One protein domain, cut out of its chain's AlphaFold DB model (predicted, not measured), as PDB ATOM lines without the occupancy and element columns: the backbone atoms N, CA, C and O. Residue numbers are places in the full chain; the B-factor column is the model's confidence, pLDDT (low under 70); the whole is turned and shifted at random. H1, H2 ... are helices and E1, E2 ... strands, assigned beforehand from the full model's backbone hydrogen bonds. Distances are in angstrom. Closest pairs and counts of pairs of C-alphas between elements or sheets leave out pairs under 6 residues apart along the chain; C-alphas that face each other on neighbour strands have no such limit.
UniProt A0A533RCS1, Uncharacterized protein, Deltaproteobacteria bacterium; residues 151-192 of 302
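Overview. This is residues 151 to 192 of the 302 residues of an uncharacterized protein of Deltaproteobacteria bacterium (UniProt A0A533RCS1). There is little regular structure here: a winding string drawn out into a rod, with the tiny strand E1 in a folded-back loop at one end, the single turn H1 farther along, and a tail, residues 180 to 192, toward the other end. The printed part has 42 residues, with one named strand and then one named helix; these hold only 7 residues, and their class is mixed. It is extended, with a radius of gyration of the C-alphas of 14.3 A and spans of 44 by 18 by 13 A.

Arrangement. Look first at H1, residues 176 to 179, which is too short for any O i to N i+4 pair; its one O i to N i+3 pair is not within range. E1, residues 158 to 160, is apart from H1 and pairs with no named strand. Beside it, find residues 151 to 152 in a short antiparallel pairing with residues 158 to 159.

Along the chain. Find C-alpha 158 at (-30.978, -57.385, -15.455); E1 runs 7.2 A from there. H1 runs 4.7 A, ending at C-alpha 179, (-21.536, -38.710, -34.907).

Size, cuts and confidence. The farthest C-alphas, of Ala 155 and Tyr 192, are 44.1 A apart. The printed part has no cut. The link from E1 to H1 is long, 15 residues. Residues 179 to 192 are under pLDDT 70.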
ATOM      1  N   LYS A 151     -29.109 -53.722 -19.487       92.56
ATOM      2  CA  LYS A 151     -30.496 -53.255 -19.587       92.56
ATOM      3  C   LYS A 151     -31.411 -54.067 -18.677       92.56
ATOM      4  O   LYS A 151     -31.050 -55.138 -18.195       92.56
ATOM      5  N   THR A 152     -32.617 -53.555 -18.468       91.88
ATOM      6  CA  THR A 152     -33.700 -54.290 -17.814       91.88
ATOM      7  C   THR A 152     -34.574 -54.970 -18.865       91.88
ATOM      8  O   THR A 152     -35.112 -54.297 -19.746       91.88
ATOM      9  N   GLY A 153     -34.716 -56.287 -18.761       88.38
ATOM     10  CA  GLY A 153     -35.612 -57.105 -19.568       88.38
ATOM     11  C   GLY A 153     -37.005 -57.250 -18.949       88.38
ATOM     12  O   GLY A 153     -37.442 -56.462 -18.103       88.38
ATOM     13  N   THR A 154     -37.722 -58.291 -19.371       87.94
ATOM     14  CA  THR A 154     -39.057 -58.625 -18.858       87.94
ATOM     15  C   THR A 154     -39.039 -58.820 -17.341       87.94
ATOM     16  O   THR A 154     -38.097 -59.383 -16.784       87.94
ATOM     17  N   ALA A 155     -40.088 -58.343 -16.662       88.06
ATOM     18  CA  ALA A 155     -40.219 -58.393 -15.202       88.06
ATOM     19  C   ALA A 155     -39.071 -57.708 -14.424       88.06
ATOM     20  O   ALA A 155     -38.898 -57.959 -13.235       88.06
ATOM     21  N   GLY A 156     -38.299 -56.829 -15.078       88.44
ATOM     22  CA  GLY A 156     -37.227 -56.060 -14.442       88.44
ATOM     23  C   GLY A 156     -35.922 -56.831 -14.239       88.44
ATOM     24  O   GLY A 156     -35.047 -56.350 -13.522       88.44
ATOM     25  N   ALA A 157     -35.762 -58.007 -14.855       89.75
ATOM     26  CA  ALA A 157     -34.510 -58.756 -14.793       89.75
ATOM     27  C   ALA A 157     -33.363 -57.968 -15.446       89.75
ATOM     28  O   ALA A 157     -33.539 -57.383 -16.511       89.75
ATOM     29  N   VAL A 158     -32.177 -57.964 -14.832       91.25
ATOM     30  CA  VAL A 158     -30.978 -57.385 -15.455       91.25
ATOM     31  C   VAL A 158     -30.431 -58.372 -16.482       91.25
ATOM     32  O   VAL A 158     -30.175 -59.531 -16.159       91.25
ATOM     33  N   GLU A 159     -30.245 -57.908 -17.713       92.19
ATOM     34  CA  GLU A 159     -29.717 -58.695 -18.825       92.19
ATOM     35  C   GLU A 159     -28.713 -57.882 -19.655       92.19
ATOM     36  O   GLU A 159     -28.649 -56.649 -19.572       92.19
ATOM     37  N   ALA A 160     -27.915 -58.576 -20.468       94.31
ATOM     38  CA  ALA A 160     -27.007 -57.922 -21.400       94.31
ATOM     39  C   ALA A 160     -27.806 -57.246 -22.529       94.31
ATOM     40  O   ALA A 160     -28.670 -57.846 -23.173       94.31
ATOM     41  N   GLY A 161     -27.519 -55.969 -22.755       94.50
ATOM     42  CA  GLY A 161     -27.971 -55.195 -23.900       94.50
ATOM     43  C   GLY A 161     -27.188 -55.526 -25.164       94.50
ATOM     44  O   GLY A 161     -26.266 -56.335 -25.160       94.50
ATOM     45  N   ALA A 162     -27.551 -54.869 -26.257       94.94
ATOM     46  CA  ALA A 162     -26.805 -54.934 -27.505       94.94
ATOM     47  C   ALA A 162     -26.569 -53.521 -28.024       94.94
ATOM     48  O   ALA A 162     -27.431 -52.648 -27.869       94.94
ATOM     49  N   PHE A 163     -25.421 -53.318 -28.660       94.44
ATOM     50  CA  PHE A 163     -25.222 -52.174 -29.532       94.44
ATOM     51  C   PHE A 163     -25.870 -52.443 -30.895       94.44
ATOM     52  O   PHE A 163     -25.886 -53.582 -31.363       94.44
ATOM     53  N   GLY A 164     -26.450 -51.421 -31.520       92.00
ATOM     54  CA  GLY A 164     -27.100 -51.570 -32.821       92.00
ATOM     55  C   GLY A 164     -28.017 -50.409 -33.178       92.00
ATOM     56  O   GLY A 164     -28.113 -49.425 -32.452       92.00
ATOM     57  N   THR A 165     -28.707 -50.520 -34.315       86.44
ATOM     58  CA  THR A 165     -29.561 -49.451 -34.866       86.44
ATOM     59  C   THR A 165     -31.058 -49.645 -34.610       86.44
ATOM     60  O   THR A 165     -31.840 -48.724 -34.842       86.44
ATOM     61  N   ALA A 166     -31.469 -50.817 -34.120       88.31
ATOM     62  CA  ALA A 166     -32.866 -51.148 -33.852       88.31
ATOM     63  C   ALA A 166     -33.378 -50.539 -32.532       88.31
ATOM     64  O   ALA A 166     -32.606 -50.177 -31.640       88.31
ATOM     65  N   ALA A 167     -34.701 -50.474 -32.369       86.75
ATOM     66  CA  ALA A 167     -35.310 -50.077 -31.103       86.75
ATOM     67  C   ALA A 167     -34.875 -51.021 -29.963       86.75
ATOM     68  O   ALA A 167     -34.818 -52.237 -30.141       86.75
ATOM     69  N   GLY A 168     -34.561 -50.457 -28.792       86.50
ATOM     70  CA  GLY A 168     -34.100 -51.228 -27.628       86.50
ATOM     71  C   GLY A 168     -32.613 -51.614 -27.648       86.50
ATOM     72  O   GLY A 168     -32.182 -52.385 -26.791       86.50
ATOM     73  N   THR A 169     -31.836 -51.082 -28.596       92.62
ATOM     74  CA  THR A 169     -30.370 -51.209 -28.638       92.62
ATOM     75  C   THR A 169     -29.686 -49.880 -28.309       92.62
ATOM     76  O   THR A 169     -30.284 -48.811 -28.442       92.62
ATOM     77  N   PHE A 170     -28.440 -49.950 -27.849       93.00
ATOM     78  CA  PHE A 170     -27.618 -48.788 -27.517       93.00
ATOM     79  C   PHE A 170     -26.810 -48.346 -28.744       93.00
ATOM     80  O   PHE A 170     -26.421 -49.168 -29.572       93.00
ATOM     81  N   CYS A 171     -26.539 -47.049 -28.868       89.56
ATOM     82  CA  CYS A 171     -25.569 -46.548 -29.842       89.56
ATOM     83  C   CYS A 171     -24.146 -46.690 -29.290       89.56
ATOM     84  O   CYS A 171     -23.908 -46.455 -28.105       89.56
ATOM     85  N   GLU A 172     -23.201 -47.065 -30.151       87.88
ATOM     86  CA  GLU A 172     -21.771 -46.956 -29.847       87.88
ATOM     87  C   GLU A 172     -21.312 -45.493 -29.977       87.88
ATOM     88  O   GLU A 172     -21.973 -44.671 -30.613       87.88
ATOM     89  N   GLY A 173     -20.165 -45.135 -29.393       82.94
ATOM     90  CA  GLY A 173     -19.651 -43.758 -29.474       82.94
ATOM     91  C   GLY A 173     -19.328 -43.294 -30.904       82.94
ATOM     92  O   GLY A 173     -19.382 -42.104 -31.196       82.94
ATOM     93  N   ASN A 174     -19.023 -44.233 -31.799       79.50
ATOM     94  CA  ASN A 174     -18.794 -44.039 -33.234       79.50
ATOM     95  C   ASN A 174     -20.053 -44.298 -34.087       79.50
ATOM     96  O   ASN A 174     -19.960 -44.351 -35.313       79.50
ATOM     97  N   ASP A 175     -21.220 -44.481 -33.469       85.00
ATOM     98  CA  ASP A 175     -22.478 -44.663 -34.186       85.00
ATOM     99  C   ASP A 175     -22.835 -43.388 -34.961       85.00
ATOM    100  O   ASP A 175     -22.794 -42.277 -34.424       85.00
ATOM    101  N   SER A 176     -23.221 -43.535 -36.229       74.69
ATOM    102  CA  SER A 176     -23.534 -42.408 -37.115       74.69
ATOM    103  C   SER A 176     -24.698 -41.549 -36.618       74.69
ATOM    104  O   SER A 176     -24.760 -40.364 -36.944       74.69
ATOM    105  N   ARG A 177     -25.587 -42.092 -35.779       75.00
ATOM    106  CA  ARG A 177     -26.669 -41.333 -35.134       75.00
ATOM    107  C   ARG A 177     -26.140 -40.359 -34.083       75.00
ATOM    108  O   ARG A 177     -26.770 -39.337 -33.847       75.00
ATOM    109  N   VAL A 178     -24.995 -40.661 -33.469       73.44
ATOM    110  CA  VAL A 178     -24.320 -39.801 -32.484       73.44
ATOM    111  C   VAL A 178     -23.296 -38.902 -33.180       73.44
ATOM    112  O   VAL A 178     -23.243 -37.704 -32.912       73.44
ATOM    113  N   ALA A 179     -22.543 -39.443 -34.142       61.03
ATOM    114  CA  ALA A 179     -21.536 -38.710 -34.907       61.03
ATOM    115  C   ALA A 179     -22.134 -37.699 -35.907       61.03
ATOM    116  O   ALA A 179     -21.520 -36.672 -36.174       61.03
ATOM    117  N   GLY A 180     -23.340 -37.950 -36.429       54.75
ATOM    118  CA  GLY A 180     -24.089 -36.998 -37.256       54.75
ATOM    119  C   GLY A 180     -24.902 -35.976 -36.450       54.75
ATOM    120  O   GLY A 180     -25.322 -34.962 -37.003       54.75
ATOM    121  N   ALA A 181     -25.118 -36.225 -35.153       52.91
ATOM    122  CA  ALA A 181     -25.844 -35.329 -34.251       52.91
ATOM    123  C   ALA A 181     -24.919 -34.402 -33.439       52.91
ATOM    124  O   ALA A 181     -25.364 -33.348 -32.984       52.91
ATOM    125  N   LEU A 182     -23.638 -34.755 -33.275       55.59
ATOM    126  CA  LEU A 182     -22.627 -33.914 -32.635       55.59
ATOM    127  C   LEU A 182     -21.646 -33.332 -33.669       55.59
ATOM    128  O   LEU A 182     -21.305 -33.994 -34.644       55.59
ATOM    129  N   PRO A 183     -21.141 -32.100 -33.481       53.28
ATOM    130  CA  PRO A 183     -20.575 -31.286 -34.560       53.28
ATOM    131  C   PRO A 183     -19.194 -31.692 -35.078       53.28
ATOM    132  O   PRO A 183     -18.570 -30.902 -35.780       53.28
ATOM    133  N   ALA A 184     -18.653 -32.838 -34.674       50.81
ATOM    134  CA  ALA A 184     -17.230 -33.092 -34.856       50.81
ATOM    135  C   ALA A 184     -16.874 -33.606 -36.257       50.81
ATOM    136  O   ALA A 184     -15.747 -33.392 -36.690       50.81
ATOM    137  N   THR A 185     -17.803 -34.223 -36.998       46.59
ATOM    138  CA  THR A 185     -17.502 -34.627 -38.382       46.59
ATOM    139  C   THR A 185     -18.763 -34.729 -39.239       46.59
ATOM    140  O   THR A 185     -19.418 -35.762 -39.290       46.59
ATOM    141  N   GLY A 186     -19.102 -33.644 -39.940       49.53
ATOM    142  CA  GLY A 186     -19.866 -33.724 -41.192       49.53
ATOM    143  C   GLY A 186     -21.336 -34.153 -41.122       49.53
ATOM    144  O   GLY A 186     -21.910 -34.455 -42.165       49.53
ATOM    145  N   GLY A 187     -21.977 -34.161 -39.952       48.56
ATOM    146  CA  GLY A 187     -23.435 -34.243 -39.890       48.56
ATOM    147  C   GLY A 187     -24.060 -33.006 -40.538       48.56
ATOM    148  O   GLY A 187     -23.806 -31.886 -40.093       48.56
ATOM    149  N   THR A 188     -24.866 -33.184 -41.588       46.94
ATOM    150  CA  THR A 188     -25.671 -32.103 -42.170       46.94
ATOM    151  C   THR A 188     -26.693 -31.642 -41.135       46.94
ATOM    152  O   THR A 188     -27.774 -32.215 -40.992       46.94
ATOM    153  N   ILE A 189     -26.344 -30.602 -40.382       53.41
ATOM    154  CA  ILE A 189     -27.272 -29.921 -39.489       53.41
ATOM    155  C   ILE A 189     -28.200 -29.086 -40.375       53.41
ATOM    156  O   ILE A 189     -27.879 -27.960 -40.739       53.41
ATOM    157  N   ASN A 190     -29.383 -29.615 -40.689       51.62
ATOM    158  CA  ASN A 190     -30.461 -28.886 -41.378       51.62
ATOM    159  C   ASN A 190     -31.083 -27.750 -40.529       51.62
ATOM    160  O   ASN A 190     -32.165 -27.269 -40.843       51.62
ATOM    161  N   ASN A 191     -30.417 -27.330 -39.451       46.56
ATOM    162  CA  ASN A 191     -30.805 -26.230 -38.573       46.56
ATOM    163  C   ASN A 191     -29.579 -25.352 -38.276       46.56
ATOM    164  O   ASN A 191     -28.886 -25.535 -37.280       46.56
ATOM    165  N   TYR A 192     -29.328 -24.428 -39.205       55.41
ATOM    166  CA  TYR A 192     -28.651 -23.138 -39.041       55.41
ATOM    167  C   TYR A 192     -27.504 -23.089 -38.020       55.41
ATOM    168  O   TYR A 192     -27.624 -22.488 -36.952       55.41
TER     169      TYR A 192